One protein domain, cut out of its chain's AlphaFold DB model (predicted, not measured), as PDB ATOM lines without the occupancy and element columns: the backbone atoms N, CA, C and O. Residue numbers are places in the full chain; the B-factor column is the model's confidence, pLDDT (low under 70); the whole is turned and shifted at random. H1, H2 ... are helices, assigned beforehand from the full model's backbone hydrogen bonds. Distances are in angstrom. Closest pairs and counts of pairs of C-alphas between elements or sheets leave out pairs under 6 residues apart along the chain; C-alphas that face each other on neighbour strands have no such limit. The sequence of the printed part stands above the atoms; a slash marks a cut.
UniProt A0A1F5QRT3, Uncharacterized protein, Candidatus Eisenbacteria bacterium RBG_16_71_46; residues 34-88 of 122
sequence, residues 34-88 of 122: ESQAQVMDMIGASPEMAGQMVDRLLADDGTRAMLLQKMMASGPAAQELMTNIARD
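This is residues 34 to 88 of the 122 residues of an uncharacterized protein of Candidatus Eisenbacteria bacterium RBG_16_71_46 (UniProt A0A1F5QRT3). Four helices of similar length follow one another end to end in an open zigzag, with a sharp corner at each tight link and no common core. H2 and H3 make a V in the middle of the chain's path; H1 turns off from the open end of H2 and H4 from the open end of H3, and residues 34 to 39 and 83 to 88 stick out at the two ends. You are reading 55 printed residues with four named helices, in the order H1, H2, H3, H4, and no named strand; the class is all helix. The whole is loose, with a radius of gyration of the C-alphas of 13.1 A, and elongated, spanning 39 by 24 by 20 A.

Start at H2, residues 47 to 59, and H3, residues 61 to 73, which touch only at the corner by their link. Look at residues 57 to 58 of H2 and 63 to 67 of H3, where the closest C-alphas, those of Leu 58 and Arg 64, are 4.6 A apart. The two helices run opposite ways at a steep tilt of 61 degrees. Go back along the chain to H1, residues 34 to 45, which touches H2 only at the corner by their link; H1 touches with its residues 43 to 44 alone and H2 with its residues 49 to 53 alone, and the closest C-alphas, those of Ile 43 and Ala 50, are 5.3 A apart. H1 and H2 are about perpendicular, at 74 degrees. Go on past H3 to H4, residues 75 to 87, which only just touches H3, and only at the corner, with 3 pairs of C-alphas within 8 A. The closest are those of Met 72 and Ala 78, 4.9 A apart, and the lines of H3 and H4 are about perpendicular, at 81 degrees. H1 is apart from H3 and H4, and H2 is apart from H4. In H1, H2, H3 and H4 every O i to N i+4 pair is within hydrogen-bond range.

Find C-alpha 47 at (61.982, -8.952, 147.632); from there H2 runs 18.3 A to C-alpha 59. H3 begins at C-alpha 61, at (48.500, 0.558, 163.681), and covers 18.3 A to C-alpha 73. H1 covers 16.4 A from C-alpha 34, at (73.132, -13.170, 165.569), to C-alpha 45. H4 runs 18.4 A from C-alpha 75 to C-alpha 87, at (54.567, 12.752, 140.523).

The two C-alphas farthest apart are those of Glu 34 and Asp 88, the first and last printed residues, at 40.8 A. Without the stretches that stand free, the body has 43 residues and spans 26 by 23 by 15 A. The printed part has no cut, and its three links, H1 to H2, H2 to H3 and H3 to H4, are tight. The mean pLDDT of the printed part is 93.3, and no printed residue is under 70.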
ATOM      1  N   GLU A  34      72.576 -12.678 166.838       85.62
ATOM      2  CA  GLU A  34      73.132 -13.170 165.569       85.62
ATOM      3  C   GLU A  34      72.069 -13.851 164.699       85.62
ATOM      4  O   GLU A  34      72.006 -13.624 163.493       85.62
ATOM      5  N   SER A  35      71.189 -14.649 165.308       85.62
ATOM      6  CA  SER A  35      70.101 -15.315 164.591       85.62
ATOM      7  C   SER A  35      69.038 -14.323 164.124       85.62
ATOM      8  O   SER A  35      68.517 -14.469 163.021       85.62
ATOM      9  N   GLN A  36      68.745 -13.284 164.914       86.56
ATOM     10  CA  GLN A  36      67.857 -12.201 164.482       86.56
ATOM     11  C   GLN A  36      68.427 -11.459 163.270       86.56
ATOM     12  O   GLN A  36      67.707 -11.252 162.294       86.56
ATOM     13  N   ALA A  37      69.714 -11.098 163.310       89.94
ATOM     14  CA  ALA A  37      70.389 -10.436 162.197       89.94
ATOM     15  C   ALA A  37      70.356 -11.306 160.934       89.94
ATOM     16  O   ALA A  37      69.928 -10.839 159.886       89.94
ATOM     17  N   GLN A  38      70.673 -12.598 161.060       89.31
ATOM     18  CA  GLN A  38      70.630 -13.533 159.938       89.31
ATOM     19  C   GLN A  38      69.232 -13.640 159.310       89.31
ATOM     20  O   GLN A  38      69.103 -13.690 158.088       89.31
ATOM     21  N   VAL A  39      68.171 -13.661 160.122       90.12
ATOM     22  CA  VAL A  39      66.791 -13.654 159.612       90.12
ATOM     23  C   VAL A  39      66.484 -12.353 158.876       90.12
ATOM     24  O   VAL A  39      65.909 -12.398 157.790       90.12
ATOM     25  N   MET A  40      66.892 -11.209 159.422       92.19
ATOM     26  CA  MET A  40      66.682  -9.912 158.773       92.19
ATOM     27  C   MET A  40      67.458  -9.791 157.459       92.19
ATOM     28  O   MET A  40      66.902  -9.298 156.479       92.19
ATOM     29  N   ASP A  41      68.681 -10.313 157.396       93.25
ATOM     30  CA  ASP A  41      69.481 -10.352 156.170       93.25
ATOM     31  C   ASP A  41      68.818 -11.226 155.099       93.25
ATOM     32  O   ASP A  41      68.735 -10.834 153.934       93.25
ATOM     33  N   MET A  42      68.273 -12.386 155.485       91.94
ATOM     34  CA  MET A  42      67.524 -13.249 154.565       91.94
ATOM     35  C   MET A  42      66.253 -12.574 154.041       91.94
ATOM     36  O   MET A  42      65.950 -12.692 152.853       91.94
ATOM     37  N   ILE A  43      65.519 -11.859 154.899       92.75
ATOM     38  CA  ILE A  43      64.344 -11.077 154.488       92.75
ATOM     39  C   ILE A  43      64.771  -9.979 153.509       92.75
ATOM     40  O   ILE A  43      64.171  -9.851 152.447       92.75
ATOM     41  N   GLY A  44      65.826  -9.227 153.825       91.06
ATOM     42  CA  GLY A  44      66.337  -8.152 152.971       91.06
ATOM     43  C   GLY A  44      66.851  -8.640 151.613       91.06
ATOM     44  O   GLY A  44      66.723  -7.930 150.618       91.06
ATOM     45  N   ALA A  45      67.379  -9.862 151.547       94.25
ATOM     46  CA  ALA A  45      67.849 -10.476 150.307       94.25
ATOM     47  C   ALA A  45      66.719 -11.011 149.405       94.25
ATOM     48  O   ALA A  45      66.977 -11.343 148.246       94.25
ATOM     49  N   SER A  46      65.478 -11.104 149.900       95.44
ATOM     50  CA  SER A  46      64.327 -11.615 149.149       95.44
ATOM     51  C   SER A  46      63.221 -10.561 149.032       95.44
ATOM     52  O   SER A  46      62.502 -10.319 150.004       95.44
ATOM     53  N   PRO A  47      63.012  -9.970 147.839       91.56
ATOM     54  CA  PRO A  47      61.982  -8.952 147.632       91.56
ATOM     55  C   PRO A  47      60.571  -9.410 148.018       91.56
ATOM     56  O   PRO A  47      59.789  -8.624 148.542       91.56
ATOM     57  N   GLU A  48      60.250 -10.687 147.797       94.56
ATOM     58  CA  GLU A  48      58.947 -11.252 148.150       94.56
ATOM     59  C   GLU A  48      58.747 -11.306 149.671       94.56
ATOM     60  O   GLU A  48      57.716 -10.865 150.179       94.56
ATOM     61  N   MET A  49      59.751 -11.781 150.416       92.56
ATOM     62  CA  MET A  49      59.681 -11.819 151.882       92.56
ATOM     63  C   MET A  49      59.700 -10.414 152.484       92.56
ATOM     64  O   MET A  49      58.974 -10.150 153.443       92.56
ATOM     65  N   ALA A  50      60.491  -9.503 151.914       94.00
ATOM     66  CA  ALA A  50      60.500  -8.100 152.306       94.00
ATOM     67  C   ALA A  50      59.122  -7.452 152.100       94.00
ATOM     68  O   ALA A  50      58.627  -6.787 153.009       94.00
ATOM     69  N   GLY A  51      58.468  -7.705 150.960       94.31
ATOM     70  CA  GLY A  51      57.106  -7.239 150.683       94.31
ATOM     71  C   GLY A  51      56.100  -7.747 151.716       94.31
ATOM     72  O   GLY A  51      55.424  -6.949 152.360       94.31
ATOM     73  N   GLN A  52      56.091  -9.056 151.980       94.88
ATOM     74  CA  GLN A  52      55.212  -9.648 152.997       94.88
ATOM     75  C   GLN A  52      55.463  -9.088 154.406       94.88
ATOM     76  O   GLN A  52      54.531  -8.942 155.199       94.88
ATOM     77  N   MET A  53      56.719  -8.787 154.748       94.19
ATOM     78  CA  MET A  53      57.058  -8.165 156.026       94.19
ATOM     79  C   MET A  53      56.500  -6.741 156.112       94.19
ATOM     80  O   MET A  53      55.905  -6.386 157.128       94.19
ATOM     81  N   VAL A  54      56.639  -5.942 155.052       95.06
ATOM     82  CA  VAL A  54      56.056  -4.594 154.982       95.06
ATOM     83  C   VAL A  54      54.535  -4.651 155.103       95.06
ATOM     84  O   VAL A  54      53.981  -3.909 155.912       95.06
ATOM     85  N   ASP A  55      53.865  -5.569 154.406       96.19
ATOM     86  CA  ASP A  55      52.408  -5.737 154.493       96.19
ATOM     87  C   ASP A  55      51.953  -6.026 155.930       96.19
ATOM     88  O   ASP A  55      50.995  -5.428 156.423       96.19
ATOM     89  N   ARG A  56      52.681  -6.890 156.649       93.81
ATOM     90  CA  ARG A  56      52.407  -7.167 158.069       93.81
ATOM     91  C   ARG A  56      52.623  -5.944 158.953       93.81
ATOM     92  O   ARG A  56      51.818  -5.708 159.848       93.81
ATOM     93  N   LEU A  57      53.677  -5.168 158.706       95.25
ATOM     94  CA  LEU A  57      53.943  -3.939 159.456       95.25
ATOM     95  C   LEU A  57      52.880  -2.866 159.199       95.25
ATOM     96  O   LEU A  57      52.584  -2.085 160.098       95.25
ATOM     97  N   LEU A  58      52.303  -2.814 157.999       95.81
ATOM     98  CA  LEU A  58      51.234  -1.874 157.655       95.81
ATOM     99  C   LEU A  58      49.867  -2.285 158.229       95.81
ATOM    100  O   LEU A  58      49.027  -1.413 158.474       95.81
ATOM    101  N   ALA A  59      49.644  -3.583 158.450       95.25
ATOM    102  CA  ALA A  59      48.382  -4.117 158.956       95.25
ATOM    103  C   ALA A  59      48.088  -3.733 160.419       95.25
ATOM    104  O   ALA A  59      46.922  -3.582 160.775       95.25
ATOM    105  N   ASP A  60      49.120  -3.554 161.249       95.06
ATOM    106  CA  ASP A  60      48.983  -3.109 162.639       95.06
ATOM    107  C   ASP A  60      49.274  -1.607 162.784       95.06
ATOM    108  O   ASP A  60      50.237  -1.078 162.228       95.06
ATOM    109  N   ASP A  61      48.434  -0.900 163.543       90.31
ATOM    110  CA  ASP A  61      48.500   0.558 163.681       90.31
ATOM    111  C   ASP A  61      49.804   1.033 164.341       90.31
ATOM    112  O   ASP A  61      50.369   2.058 163.939       90.31
ATOM    113  N   GLY A  62      50.306   0.287 165.328       92.94
ATOM    114  CA  GLY A  62      51.522   0.621 166.062       92.94
ATOM    115  C   GLY A  62      52.766   0.445 165.200       92.94
ATOM    116  O   GLY A  62      53.610   1.347 165.114       92.94
ATOM    117  N   THR A  63      52.871  -0.685 164.500       94.00
ATOM    118  CA  THR A  63      53.989  -0.922 163.578       94.00
ATOM    119  C   THR A  63      53.911  -0.046 162.336       94.00
ATOM    120  O   THR A  63      54.956   0.391 161.849       94.00
ATOM    121  N   ARG A  64      52.707   0.303 161.865       95.50
ATOM    122  CA  ARG A  64      52.518   1.228 160.741       95.50
ATOM    123  C   ARG A  64      53.042   2.614 161.084       95.50
ATOM    124  O   ARG A  64      53.824   3.175 160.318       95.50
ATOM    125  N   ALA A  65      52.672   3.155 162.245       94.19
ATOM    126  CA  ALA A  65      53.179   4.449 162.702       94.19
ATOM    127  C   ALA A  65      54.712   4.445 162.833       94.19
ATOM    128  O   ALA A  65      55.380   5.385 162.397       94.19
ATOM    129  N   MET A  66      55.283   3.363 163.368       95.56
ATOM    130  CA  MET A  66      56.734   3.210 163.496       95.56
ATOM    131  C   MET A  66      57.444   3.126 162.138       95.56
ATOM    132  O   MET A  66      58.491   3.754 161.956       95.56
ATOM    133  N   LEU A  67      56.890   2.381 161.179       94.88
ATOM    134  CA  LEU A  67      57.430   2.275 159.823       94.88
ATOM    135  C   LEU A  67      57.459   3.648 159.144       94.88
ATOM    136  O   LEU A  67      58.501   4.052 158.625       94.88
ATOM    137  N   LEU A  68      56.352   4.392 159.212       93.94
ATOM    138  CA  LEU A  68      56.263   5.746 158.662       93.94
ATOM    139  C   LEU A  68      57.272   6.694 159.325       93.94
ATOM    140  O   LEU A  68      57.970   7.428 158.628       93.94
ATOM    141  N   GLN A  69      57.419   6.636 160.653       94.31
ATOM    142  CA  GLN A  69      58.406   7.438 161.378       94.31
ATOM    143  C   GLN A  69      59.838   7.132 160.923       94.31
ATOM    144  O   GLN A  69      60.610   8.054 160.657       94.31
ATOM    145  N   LYS A  70      60.208   5.850 160.810       94.38
ATOM    146  CA  LYS A  70      61.544   5.450 160.339       94.38
ATOM    147  C   LYS A  70      61.785   5.854 158.887       94.38
ATOM    148  O   LYS A  70      62.885   6.293 158.563       94.38
ATOM    149  N   MET A  71      60.768   5.751 158.035       93.62
ATOM    150  CA  MET A  71      60.842   6.194 156.644       93.62
ATOM    151  C   MET A  71      61.069   7.706 156.552       93.62
ATOM    152  O   MET A  71      61.944   8.141 155.815       93.62
ATOM    153  N   MET A  72      60.351   8.505 157.345       93.25
ATOM    154  CA  MET A  72      60.542   9.958 157.398       93.25
ATOM    155  C   MET A  72      61.892  10.373 157.997       93.25
ATOM    156  O   MET A  72      62.462  11.378 157.581       93.25
ATOM    157  N   ALA A  73      62.416   9.616 158.963       95.69
ATOM    158  CA  ALA A  73      63.743   9.853 159.533       95.69
ATOM    159  C   ALA A  73      64.883   9.476 158.566       95.69
ATOM    160  O   ALA A  73      66.012   9.940 158.725       95.69
ATOM    161  N   SER A  74      64.600   8.642 157.562       95.06
ATOM    162  CA  SER A  74      65.539   8.292 156.501       95.06
ATOM    163  C   SER A  74      65.502   9.351 155.400       95.06
ATOM    164  O   SER A  74      64.562   9.406 154.613       95.06
ATOM    165  N   GLY A  75      66.545  10.181 155.318       93.19
ATOM    166  CA  GLY A  75      66.650  11.243 154.308       93.19
ATOM    167  C   GLY A  75      66.367  10.769 152.871       93.19
ATOM    168  O   GLY A  75      65.507  11.362 152.217       93.19
ATOM    169  N   PRO A  76      67.010   9.688 152.384       95.44
ATOM    170  CA  PRO A  76      66.749   9.158 151.046       95.44
ATOM    171  C   PRO A  76      65.309   8.668 150.851       95.44
ATOM    172  O   PRO A  76      64.676   9.018 149.858       95.44
ATOM    173  N   ALA A  77      64.758   7.917 151.812       92.56
ATOM    174  CA  ALA A  77      63.401   7.380 151.686       92.56
ATOM    175  C   ALA A  77      62.340   8.490 151.751       92.56
ATOM    176  O   ALA A  77      61.366   8.469 151.003       92.56
ATOM    177  N   ALA A  78      62.551   9.503 152.594       94.25
ATOM    178  CA  ALA A  78      61.698  10.683 152.652       94.25
ATOM    179  C   ALA A  78      61.733  11.477 151.335       94.25
ATOM    180  O   ALA A  78      60.689  11.909 150.848       94.25
ATOM    181  N   GLN A  79      62.913  11.654 150.731       93.81
ATOM    182  CA  GLN A  79      63.052  12.311 149.426       93.81
ATOM    183  C   GLN A  79      62.345  11.539 148.311       93.81
ATOM    184  O   GLN A  79      61.664  12.140 147.474       93.81
ATOM    185  N   GLU A  80      62.469  10.215 148.311       95.06
ATOM    186  CA  GLU A  80      61.794   9.348 147.349       95.06
ATOM    187  C   GLU A  80      60.272   9.403 147.518       95.06
ATOM    188  O   GLU A  80      59.550   9.600 146.540       95.06
ATOM    189  N   LEU A  81      59.779   9.359 148.759       92.94
ATOM    190  CA  LEU A  81      58.363   9.537 149.065       92.94
ATOM    191  C   LEU A  81      57.836  10.882 148.551       92.94
ATOM    192  O   LEU A  81      56.820  10.916 147.859       92.94
ATOM    193  N   MET A  82      58.526  11.987 148.848       91.75
ATOM    194  CA  MET A  82      58.132  13.317 148.364       91.75
ATOM    195  C   MET A  82      58.126  13.386 146.835       91.75
ATOM    196  O   MET A  82      57.229  13.988 146.248       91.75
ATOM    197  N   THR A  83      59.092  12.740 146.181       94.69
ATOM    198  CA  THR A  83      59.151  12.652 144.716       94.69
ATOM    199  C   THR A  83      57.953  11.887 144.161       94.69
ATOM    200  O   THR A  83      57.362  12.315 143.170       94.69
ATOM    201  N   ASN A  84      57.561  10.787 144.802       93.00
ATOM    202  CA  ASN A  84      56.396  10.003 144.400       93.00
ATOM    203  C   ASN A  84      55.094  10.788 144.593       93.00
ATOM    204  O   ASN A  84      54.289  10.840 143.666       93.00
ATOM    205  N   ILE A  85      54.936  11.497 145.716       93.19
ATOM    206  CA  ILE A  85      53.797  12.401 145.949       93.19
ATOM    207  C   ILE A  85      53.747  13.499 144.882       93.19
ATOM    208  O   ILE A  85      52.688  13.781 144.340       93.19
ATOM    209  N   ALA A  86      54.884  14.110 144.540       91.50
ATOM    210  CA  ALA A  86      54.930  15.165 143.530       91.50
ATOM    211  C   ALA A  86      54.592  14.661 142.114       91.50
ATOM    212  O   ALA A  86      54.109  15.432 141.283       91.50
ATOM    213  N   ARG A  87      54.865  13.384 141.818       95.44
ATOM    214  CA  ARG A  87      54.567  12.752 140.523       95.44
ATOM    215  C   ARG A  87      53.122  12.268 140.424       95.44
ATOM    216  O   ARG A  87      52.554  12.310 139.332       95.44
ATOM    217  N   ASP A  88      52.536  11.828 141.530       95.19
ATOM    218  CA  ASP A  88      51.147  11.389 141.588       95.19
ATOM    219  C   ASP A  88      50.219  12.567 141.910       95.19
ATOM    220  O   ASP A  88      50.122  13.029 143.047       95.19
TER     221      ASP A  88